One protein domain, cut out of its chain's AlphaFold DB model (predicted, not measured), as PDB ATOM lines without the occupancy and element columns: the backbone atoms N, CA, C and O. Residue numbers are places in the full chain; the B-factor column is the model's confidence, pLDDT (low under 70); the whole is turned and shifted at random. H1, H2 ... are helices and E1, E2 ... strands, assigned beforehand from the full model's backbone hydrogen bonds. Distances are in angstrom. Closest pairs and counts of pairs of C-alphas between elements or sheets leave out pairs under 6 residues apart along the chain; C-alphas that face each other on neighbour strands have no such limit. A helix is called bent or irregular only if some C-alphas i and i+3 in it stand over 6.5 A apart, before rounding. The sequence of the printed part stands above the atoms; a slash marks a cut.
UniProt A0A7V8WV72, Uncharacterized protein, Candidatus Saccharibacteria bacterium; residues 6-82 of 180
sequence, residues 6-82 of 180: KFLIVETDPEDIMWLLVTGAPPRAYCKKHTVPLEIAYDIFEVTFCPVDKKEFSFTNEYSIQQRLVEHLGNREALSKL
ATOM      1  N   LYS A   6     155.791 135.860 187.693       87.81
ATOM      2  CA  LYS A   6     156.585 135.959 186.458       87.81
ATOM      3  C   LYS A   6     155.670 135.882 185.243       87.81
ATOM      4  O   LYS A   6     154.744 135.073 185.221       87.81
ATOM      5  N   PHE A   7     155.960 136.690 184.226       89.62
ATOM      6  CA  PHE A   7     155.326 136.552 182.917       89.62
ATOM      7  C   PHE A   7     156.096 135.563 182.039       89.62
ATOM      8  O   PHE A   7     157.328 135.593 181.992       89.62
ATOM      9  N   LEU A   8     155.366 134.706 181.330       89.38
ATOM     10  CA  LEU A   8     155.890 133.790 180.322       89.38
ATOM     11  C   LEU A   8     155.225 134.046 178.972       89.38
ATOM     12  O   LEU A   8     154.043 134.373 178.897       89.38
ATOM     13  N   ILE A   9     155.998 133.871 177.905       88.44
ATOM     14  CA  ILE A   9     155.512 133.853 176.527       88.44
ATOM     15  C   ILE A   9     155.691 132.420 176.035       88.44
ATOM     16  O   ILE A   9     156.764 131.841 176.215       88.44
ATOM     17  N   VAL A  10     154.637 131.844 175.462       87.00
ATOM     18  CA  VAL A  10     154.655 130.495 174.892       87.00
ATOM     19  C   VAL A  10     154.629 130.630 173.377       87.00
ATOM     20  O   VAL A  10     153.751 131.286 172.835       87.00
ATOM     21  N   GLU A  11     155.593 130.021 172.691       85.88
ATOM     22  CA  GLU A  11     155.787 130.189 171.240       85.88
ATOM     23  C   GLU A  11     154.618 129.668 170.393       85.88
ATOM     24  O   GLU A  11     154.432 130.110 169.266       85.88
ATOM     25  N   THR A  12     153.831 128.727 170.921       86.38
ATOM     26  CA  THR A  12     152.652 128.184 170.230       86.38
ATOM     27  C   THR A  12     151.427 129.090 170.329       86.38
ATOM     28  O   THR A  12     150.449 128.855 169.624       86.38
ATOM     29  N   ASP A  13     151.445 130.081 171.223       87.75
ATOM     30  CA  ASP A  13     150.321 130.991 171.421       87.75
ATOM     31  C   ASP A  13     150.387 132.183 170.456       87.75
ATOM     32  O   ASP A  13     151.465 132.544 169.977       87.75
ATOM     33  N   PRO A  14     149.248 132.852 170.197       86.94
ATOM     34  CA  PRO A  14     149.245 134.135 169.506       86.94
ATOM     35  C   PRO A  14     150.229 135.133 170.143       86.94
ATOM     36  O   PRO A  14     150.250 135.300 171.363       86.94
ATOM     37  N   GLU A  15     150.993 135.860 169.319       88.00
ATOM     38  CA  GLU A  15     152.094 136.750 169.756       88.00
ATOM     39  C   GLU A  15     151.683 137.850 170.757       88.00
ATOM     40  O   GLU A  15     152.518 138.414 171.478       88.00
ATOM     41  N   ASP A  16     150.386 138.154 170.793       92.06
ATOM     42  CA  ASP A  16     149.747 139.161 171.637       92.06
ATOM     43  C   ASP A  16     149.285 138.619 173.001       92.06
ATOM     44  O   ASP A  16     148.602 139.330 173.746       92.06
ATOM     45  N   ILE A  17     149.653 137.386 173.349       91.94
ATOM     46  CA  ILE A  17     149.331 136.764 174.633       91.94
ATOM     47  C   ILE A  17     150.595 136.606 175.479       91.94
ATOM     48  O   ILE A  17     151.681 136.289 174.996       91.94
ATOM     49  N   MET A  18     150.445 136.830 176.779       93.88
ATOM     50  CA  MET A  18     151.423 136.449 177.794       93.88
ATOM     51  C   MET A  18     150.709 135.759 178.953       93.88
ATOM     52  O   MET A  18     149.529 135.995 179.187       93.88
ATOM     53  N   TRP A  19     151.423 134.944 179.714       94.38
ATOM     54  CA  TRP A  19     150.874 134.226 180.857       94.38
ATOM     55  C   TRP A  19     151.480 134.723 182.152       94.38
ATOM     56  O   TRP A  19     152.699 134.769 182.283       94.38
ATOM     57  N   LEU A  20     150.635 135.052 183.124       93.00
ATOM     58  CA  LEU A  20     151.067 135.355 184.479       93.00
ATOM     59  C   LEU A  20     151.094 134.069 185.302       93.00
ATOM     60  O   LEU A  20     150.055 133.441 185.518       93.00
ATOM     61  N   LEU A  21     152.276 133.713 185.792       90.00
ATOM     62  CA  LEU A  21     152.456 132.650 186.767       90.00
ATOM     63  C   LEU A  21     152.581 133.275 188.142       90.00
ATOM     64  O   LEU A  21     153.408 134.160 188.350       90.00
ATOM     65  N   VAL A  22     151.766 132.788 189.072       86.75
ATOM     66  CA  VAL A  22     151.789 133.183 190.478       86.75
ATOM     67  C   VAL A  22     151.925 131.915 191.299       86.75
ATOM     68  O   VAL A  22     151.171 130.963 191.101       86.75
ATOM     69  N   THR A  23     152.878 131.882 192.226       81.81
ATOM     70  CA  THR A  23     153.044 130.724 193.110       81.81
ATOM     71  C   THR A  23     151.739 130.419 193.855       81.81
ATOM     72  O   THR A  23     151.196 131.284 194.540       81.81
ATOM     73  N   GLY A  24     151.245 129.183 193.739       82.25
ATOM     74  CA  GLY A  24     150.032 128.725 194.429       82.25
ATOM     75  C   GLY A  24     148.708 129.081 193.743       82.25
ATOM     76  O   GLY A  24     147.653 128.822 194.317       82.25
ATOM     77  N   ALA A  25     148.737 129.641 192.532       87.19
ATOM     78  CA  ALA A  25     147.548 129.880 191.721       87.19
ATOM     79  C   ALA A  25     147.777 129.385 190.286       87.19
ATOM     80  O   ALA A  25     148.913 129.392 189.805       87.19
ATOM     81  N   PRO A  26     146.721 128.955 189.581       87.88
ATOM     82  CA  PRO A  26     146.888 128.448 188.233       87.88
ATOM     83  C   PRO A  26     147.232 129.611 187.275       87.88
ATOM     84  O   PRO A  26     146.740 130.731 187.483       87.88
ATOM     85  N   PRO A  27     148.067 129.390 186.239       92.38
ATOM     86  CA  PRO A  27     148.494 130.458 185.335       92.38
ATOM     87  C   PRO A  27     147.308 131.149 184.664       92.38
ATOM     88  O   PRO A  27     146.317 130.501 184.344       92.38
ATOM     89  N   ARG A  28     147.393 132.457 184.418       92.88
ATOM     90  CA  ARG A  28     146.329 133.202 183.722       92.88
ATOM     91  C   ARG A  28     146.861 133.851 182.458       92.88
ATOM     92  O   ARG A  28     147.914 134.482 182.503       92.88
ATOM     93  N   ALA A  29     146.120 133.731 181.363       93.94
ATOM     94  CA  ALA A  29     146.428 134.417 180.114       93.94
ATOM     95  C   ALA A  29     146.092 135.917 180.203       93.94
ATOM     96  O   ALA A  29     145.075 136.310 180.777       93.94
ATOM     97  N   TYR A  30     146.949 136.749 179.625       95.31
ATOM     98  CA  TYR A  30     146.868 138.206 179.595       95.31
ATOM     99  C   TYR A  30     147.039 138.710 178.166       95.31
ATOM    100  O   TYR A  30     147.869 138.213 177.405       95.31
ATOM    101  N   CYS A  31     146.299 139.764 177.834       94.25
ATOM    102  CA  CYS A  31     146.545 140.543 176.631       94.25
ATOM    103  C   CYS A  31     147.853 141.321 176.801       94.25
ATOM    104  O   CYS A  31     147.965 142.165 177.688       94.25
ATOM    105  N   LYS A  32     148.823 141.094 175.916       93.31
ATOM    106  CA  LYS A  32     150.121 141.778 175.927       93.31
ATOM    107  C   LYS A  32     150.007 143.279 175.691       93.31
ATOM    108  O   LYS A  32     150.731 144.047 176.312       93.31
ATOM    109  N   LYS A  33     149.081 143.693 174.823       93.50
ATOM    110  CA  LYS A  33     148.869 145.100 174.458       93.50
ATOM    111  C   LYS A  33     148.283 145.925 175.605       93.50
ATOM    112  O   LYS A  33     148.718 147.048 175.831       93.50
ATOM    113  N   HIS A  34     147.293 145.378 176.307       93.19
ATOM    114  CA  HIS A  34     146.547 146.099 177.345       93.19
ATOM    115  C   HIS A  34     146.934 145.690 178.772       93.19
ATOM    116  O   HIS A  34     146.469 146.306 179.725       93.19
ATOM    117  N   THR A  35     147.781 144.668 178.942       92.62
ATOM    118  CA  THR A  35     148.236 144.148 180.247       92.62
ATOM    119  C   THR A  35     147.090 143.805 181.207       92.62
ATOM    120  O   THR A  35     147.196 143.966 182.418       92.62
ATOM    121  N   VAL A  36     145.986 143.299 180.658       93.19
ATOM    122  CA  VAL A  36     144.794 142.846 181.397       93.19
ATOM    123  C   VAL A  36     144.584 141.345 181.194       93.19
ATOM    124  O   VAL A  36     144.954 140.835 180.128       93.19
ATOM    125  N   PRO A  37     143.998 140.628 182.171       93.69
ATOM    126  CA  PRO A  37     143.651 139.225 181.990       93.69
ATOM    127  C   PRO A  37     142.653 139.076 180.841       93.69
ATOM    128  O   PRO A  37     141.788 139.931 180.643       93.69
ATOM    129  N   LEU A  38     142.794 137.999 180.075       93.19
ATOM    130  CA  LEU A  38     141.813 137.654 179.056       93.19
ATOM    131  C   LEU A  38     140.545 137.104 179.719       93.19
ATOM    132  O   LEU A  38     140.616 136.412 180.737       93.19
ATOM    133  N   GLU A  39     139.395 137.413 179.131       91.81
ATOM    134  CA  GLU A  39     138.103 136.863 179.533       91.81
ATOM    135  C   GLU A  39     137.767 135.649 178.671       91.81
ATOM    136  O   GLU A  39     138.147 135.582 177.501       91.81
ATOM    137  N   ILE A  40     137.063 134.686 179.264       87.50
ATOM    138  CA  ILE A  40     136.597 133.479 178.585       87.50
ATOM    139  C   ILE A  40     135.078 133.580 178.491       87.50
ATOM    140  O   ILE A  40     134.392 133.628 179.516       87.50
ATOM    141  N   ALA A  41     134.557 133.628 177.269       82.19
ATOM    142  CA  ALA A  41     133.138 133.434 177.020       82.19
ATOM    143  C   ALA A  41     132.867 131.932 176.910       82.19
ATOM    144  O   ALA A  41     133.431 131.246 176.057       82.19
ATOM    145  N   TYR A  42     131.998 131.433 177.786       68.44
ATOM    146  CA  TYR A  42     131.504 130.063 177.734       68.44
ATOM    147  C   TYR A  42     130.286 130.009 176.807       68.44
ATOM    148  O   TYR A  42     129.151 130.144 177.261       68.44
ATOM    149  N   ASP A  43     130.534 129.862 175.508       63.03
ATOM    150  CA  ASP A  43     129.522 129.428 174.538       63.03
ATOM    151  C   ASP A  43     129.869 128.001 174.056       63.03
ATOM    152  O   ASP A  43     130.672 127.312 174.686       63.03
ATOM    153  N   ILE A  44     129.294 127.526 172.947       57.22
ATOM    154  CA  ILE A  44     129.583 126.204 172.343       57.22
ATOM    155  C   ILE A  44     131.094 126.007 172.070       57.22
ATOM    156  O   ILE A  44     131.577 124.875 172.020       57.22
ATOM    157  N   PHE A  45     131.847 127.102 171.934       61.41
ATOM    158  CA  PHE A  45     133.304 127.122 171.838       61.41
ATOM    159  C   PHE A  45     133.885 128.008 172.949       61.41
ATOM    160  O   PHE A  45     133.352 129.084 173.221       61.41
ATOM    161  N   GLU A  46     134.990 127.583 173.572       71.62
ATOM    162  CA  GLU A  46     135.754 128.436 174.492       71.62
ATOM    163  C   GLU A  46     136.401 129.578 173.694       71.62
ATOM    164  O   GLU A  46     137.451 129.404 173.075       71.62
ATOM    165  N   VAL A  47     135.772 130.757 173.691       81.38
ATOM    166  CA  VAL A  47     136.334 131.951 173.048       81.38
ATOM    167  C   VAL A  47     137.017 132.797 174.107       81.38
ATOM    168  O   VAL A  47     136.393 133.256 175.065       81.38
ATOM    169  N   THR A  48     138.315 133.016 173.927       90.19
ATOM    170  CA  THR A  48     139.093 133.896 174.797       90.19
ATOM    171  C   THR A  48     139.236 135.258 174.132       90.19
ATOM    172  O   THR A  48     139.562 135.325 172.953       90.19
ATOM    173  N   PHE A  49     139.020 136.359 174.848       93.00
ATOM    174  CA  PHE A  49     139.110 137.701 174.264       93.00
ATOM    175  C   PHE A  49     139.682 138.737 175.234       93.00
ATOM    176  O   PHE A  49     139.678 138.568 176.456       93.00
ATOM    177  N   CYS A  50     140.199 139.840 174.692       94.19
ATOM    178  CA  CYS A  50     140.622 140.977 175.505       94.19
ATOM    179  C   CYS A  50     139.404 141.829 175.907       94.19
ATOM    180  O   CYS A  50     138.649 142.266 175.035       94.19
ATOM    181  N   PRO A  51     139.222 142.164 177.195       93.69
ATOM    182  CA  PRO A  51     138.061 142.939 177.632       93.69
ATOM    183  C   PRO A  51     138.035 144.382 177.098       93.69
ATOM    184  O   PRO A  51     136.952 144.967 177.049       93.69
ATOM    185  N   VAL A  52     139.187 144.930 176.684       94.12
ATOM    186  CA  VAL A  52     139.359 146.334 176.261       94.12
ATOM    187  C   VAL A  52     139.015 146.549 174.787       94.12
ATOM    188  O   VAL A  52     138.204 147.416 174.480       94.12
ATOM    189  N   ASP A  53     139.615 145.778 173.874       94.31
ATOM    190  CA  ASP A  53     139.415 145.931 172.423       94.31
ATOM    191  C   ASP A  53     138.565 144.820 171.795       94.31
ATOM    192  O   ASP A  53     138.320 144.850 170.592       94.31
ATOM    193  N   LYS A  54     138.103 143.858 172.606       91.62
ATOM    194  CA  LYS A  54     137.311 142.693 172.183       91.62
ATOM    195  C   LYS A  54     138.005 141.823 171.134       91.62
ATOM    196  O   LYS A  54     137.346 141.020 170.485       91.62
ATOM    197  N   LYS A  55     139.330 141.938 170.987       92.56
ATOM    198  CA  LYS A  55     140.096 141.042 170.122       92.56
ATOM    199  C   LYS A  55     140.000 139.620 170.666       92.56
ATOM    200  O   LYS A  55     140.326 139.383 171.830       92.56
ATOM    201  N   GLU A  56     139.563 138.704 169.814       91.88
ATOM    202  CA  GLU A  56     139.484 137.278 170.111       91.88
ATOM    203  C   GLU A  56     140.834 136.590 169.896       91.88
ATOM    204  O   GLU A  56     141.650 136.984 169.058       91.88
ATOM    205  N   PHE A  57     141.045 135.537 170.671       89.94
ATOM    206  CA  PHE A  57     142.224 134.700 170.672       89.94
ATOM    207  C   PHE A  57     141.794 133.239 170.685       89.94
ATOM    208  O   PHE A  57     141.028 132.807 171.550       89.94
ATOM    209  N   SER A  58     142.331 132.474 169.742       86.88
ATOM    210  CA  SER A  58     142.242 131.023 169.732       86.88
ATOM    211  C   SER A  58     143.581 130.433 170.160       86.88
ATOM    212  O   SER A  58     144.643 130.809 169.660       86.88
ATOM    213  N   PHE A  59     143.526 129.511 171.111       85.88
ATOM    214  CA  PHE A  59     144.677 128.707 171.497       85.88
ATOM    215  C   PHE A  59     144.756 127.460 170.618       85.88
ATOM    216  O   PHE A  59     143.752 127.004 170.070       85.88
ATOM    217  N   THR A  60     145.954 126.886 170.491       86.06
ATOM    218  CA  THR A  60     146.132 125.598 169.802       86.06
ATOM    219  C   THR A  60     145.394 124.463 170.519       86.06
ATOM    220  O   THR A  60     144.889 123.554 169.867       86.06
ATOM    221  N   ASN A  61     145.335 124.521 171.851       86.25
ATOM    222  CA  ASN A  61     144.639 123.561 172.706       86.25
ATOM    223  C   ASN A  61     143.463 124.238 173.425       86.25
ATOM    224  O   ASN A  61     143.401 125.462 173.490       86.25
ATOM    225  N   GLU A  62     142.581 123.448 174.043       88.12
ATOM    226  CA  GLU A  62     141.607 123.960 175.021       88.12
ATOM    227  C   GLU A  62     142.304 124.781 176.115       88.12
ATOM    228  O   GLU A  62     143.442 124.473 176.498       88.12
ATOM    229  N   TYR A  63     141.622 125.795 176.663       88.81
ATOM    230  CA  TYR A  63     142.243 126.739 177.598       88.81
ATOM    231  C   TYR A  63     142.860 126.022 178.803       88.81
ATOM    232  O   TYR A  63     143.983 126.318 179.215       88.81
ATOM    233  N   SER A  64     142.150 125.025 179.335       88.62
ATOM    234  CA  SER A  64     142.591 124.236 180.490       88.62
ATOM    235  C   SER A  64     143.863 123.420 180.211       88.62
ATOM    236  O   SER A  64     144.741 123.309 181.073       88.62
ATOM    237  N   ILE A  65     144.001 122.876 178.998       89.75
ATOM    238  CA  ILE A  65     145.185 122.127 178.562       89.75
ATOM    239  C   ILE A  65     146.351 123.093 178.357       89.75
ATOM    240  O   ILE A  65     147.463 122.826 178.824       89.75
ATOM    241  N   GLN A  66     146.093 124.240 177.727       90.50
ATOM    242  CA  GLN A  66     147.104 125.268 177.504       90.50
ATOM    243  C   GLN A  66     147.643 125.824 178.829       90.50
ATOM    244  O   GLN A  66     148.852 125.956 179.015       90.50
ATOM    245  N   GLN A  67     146.762 126.042 179.804       91.00
ATOM    246  CA  GLN A  67     147.114 126.478 181.151       91.00
ATOM    247  C   GLN A  67     148.044 125.483 181.870       91.00
ATOM    248  O   GLN A  67     149.020 125.900 182.499       91.00
ATOM    249  N   ARG A  68     147.803 124.169 181.736       90.56
ATOM    250  CA  ARG A  68     148.700 123.125 182.275       90.56
ATOM    251  C   ARG A  68     150.062 123.119 181.587       90.56
ATOM    252  O   ARG A  68     151.086 122.981 182.252       90.56
ATOM    253  N   LEU A  69     150.096 123.286 180.263       90.31
ATOM    254  CA  LEU A  69     151.352 123.382 179.517       90.31
ATOM    255  C   LEU A  69     152.203 124.553 180.027       90.31
ATOM    256  O   LEU A  69     153.388 124.381 180.312       90.31
ATOM    257  N   VAL A  70     151.588 125.723 180.199       90.19
ATOM    258  CA  VAL A  70     152.236 126.928 180.735       90.19
ATOM    259  C   VAL A  70     152.789 126.687 182.139       90.19
ATOM    260  O   VAL A  70     153.926 127.066 182.426       90.19
ATOM    261  N   GLU A  71     152.020 126.027 183.009       89.81
ATOM    262  CA  GLU A  71     152.463 125.661 184.356       89.81
ATOM    263  C   GLU A  71     153.716 124.770 184.315       89.81
ATOM    264  O   GLU A  71     154.706 125.036 185.005       89.81
ATOM    265  N   HIS A  72     153.724 123.748 183.458       87.69
ATOM    266  CA  HIS A  72     154.885 122.877 183.278       87.69
ATOM    267  C   HIS A  72     156.102 123.620 182.713       87.69
ATOM    268  O   HIS A  72     157.222 123.397 183.178       87.69
ATOM    269  N   LEU A  73     155.905 124.523 181.750       86.31
ATOM    270  CA  LEU A  73     156.979 125.339 181.179       86.31
ATOM    271  C   LEU A  73     157.580 126.302 182.207       86.31
ATOM    272  O   LEU A  73     158.800 126.443 182.264       86.31
ATOM    273  N   GLY A  74     156.757 126.914 183.061       83.38
ATOM    274  CA  GLY A  74     157.243 127.764 184.146       83.38
ATOM    275  C   GLY A  74     158.025 127.001 185.207       83.38
ATOM    276  O   GLY A  74     159.066 127.469 185.667       83.38
ATOM    277  N   ASN A  75     157.582 125.787 185.528       78.62
ATOM    278  CA  ASN A  75     158.280 124.911 186.464       78.62
ATOM    279  C   ASN A  75     159.523 124.246 185.852       78.62
ATOM    280  O   ASN A  75     160.376 123.762 186.594       78.62
ATOM    281  N   ARG A  76     159.686 124.245 184.522       77.44
ATOM    282  CA  ARG A  76     160.834 123.628 183.832       77.44
ATOM    283  C   ARG A  76     162.173 124.184 184.305       77.44
ATOM    284  O   ARG A  76     163.120 123.420 184.451       77.44
ATOM    285  N   GLU A  77     162.259 125.492 184.547       68.00
ATOM    286  CA  GLU A  77     163.492 126.135 185.018       68.00
ATOM    287  C   GLU A  77     163.832 125.744 186.467       68.00
ATOM    288  O   GLU A  77     165.002 125.648 186.832       68.00
ATOM    289  N   ALA A  78     162.814 125.489 187.294       67.50
ATOM    290  CA  ALA A  78     163.007 124.956 188.637       67.50
ATOM    291  C   ALA A  78     163.429 123.481 188.572       67.50
ATOM    292  O   ALA A  78     164.411 123.096 189.200       67.50
ATOM    293  N   LEU A  79     162.749 122.677 187.748       65.19
ATOM    294  CA  LEU A  79     163.035 121.254 187.550       65.19
ATOM    295  C   LEU A  79     164.425 121.004 186.949       65.19
ATOM    296  O   LEU A  79     165.083 120.045 187.339       65.19
ATOM    297  N   SER A  80     164.910 121.858 186.042       64.38
ATOM    298  CA  SER A  80     166.249 121.715 185.451       64.38
ATOM    299  C   SER A  80     167.379 121.963 186.453       64.38
ATOM    300  O   SER A  80     168.476 121.434 186.278       64.38
ATOM    301  N   LYS A  81     167.116 122.743 187.510       66.19
ATOM    302  CA  LYS A  81     168.053 122.999 188.614       66.19
ATOM    303  C   LYS A  81     168.013 121.901 189.678       66.19
ATOM    304  O   LYS A  81     168.914 121.836 190.515       66.19
ATOM    305  N   LEU A  82     166.993 121.042 189.670       70.00
ATOM    306  CA  LEU A  82     166.916 119.934 190.611       70.00
ATOM    307  C   LEU A  82     167.931 118.858 190.239       70.00
ATOM    308  O   LEU A  82     168.027 118.392 189.103       70.00
TER     309      LEU A  82
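This is residues 6 to 82 of the 180 residues of an uncharacterized protein of Candidatus Saccharibacteria bacterium (UniProt A0A7V8WV72). One helix, H1, covers one face of a small three-stranded sheet, E1 E2 E3, while a separate hairpin, E4 and E5, makes one end of the long axis; at the opposite end residues 76 to 82, of which 76 to 81 belong to H1, stick out free. The 77 printed residues run E1 E2 E3 E4 E5 H1; both sheets are antiparallel, the larger in the order E1 - E2 - E3, and the class is mixed. The whole is compact, with a radius of gyration of the C-alphas of 12.7 A, yet elongated, spanning 41 by 26 by 23 A.

Find C-alpha 6 at (156.585, 135.959, 186.458), where E1, residues 6 to 8, begins. E2 takes residues 17 to 22, 16.4 A long, and E3 residues 25 to 31, 18.5 A. E4 is residues 39 to 42 and E5 residues 46 to 49. H1, residues 63 to 81, runs 28.3 A to C-alpha 81 at (168.053, 122.999, 188.614). H1 is only just irregular: C-alphas 74 and 77 are 6.52 A apart, and it has a kink of 33 degrees near residue 75.

E1, E2 and E3 form a meander, each strand the antiparallel neighbour of the one before; look for N 8 and O 19 at 2.8 A and N 30 and O 18 at 2.7 A. H1 is on this sheet at a height of 9.8 A, over E2 and E3; its closest C-alphas to E3 are Gln 67 and Pro 27, 5.9 A. In H1, 12 of 15 O i to N i+4 pairs are within hydrogen-bond range. The hairpin E4 and E5 has N 39 and O 49 at 2.9 A; E3 and E4 are near each other.

The farthest C-alphas, Ile 44 and Leu 82, are 42.0 A apart. The printed part has no cut, and the link E5 to H1 is long. In this model pLDDT is under 70 at residues 42 to 45 and 77 to 81.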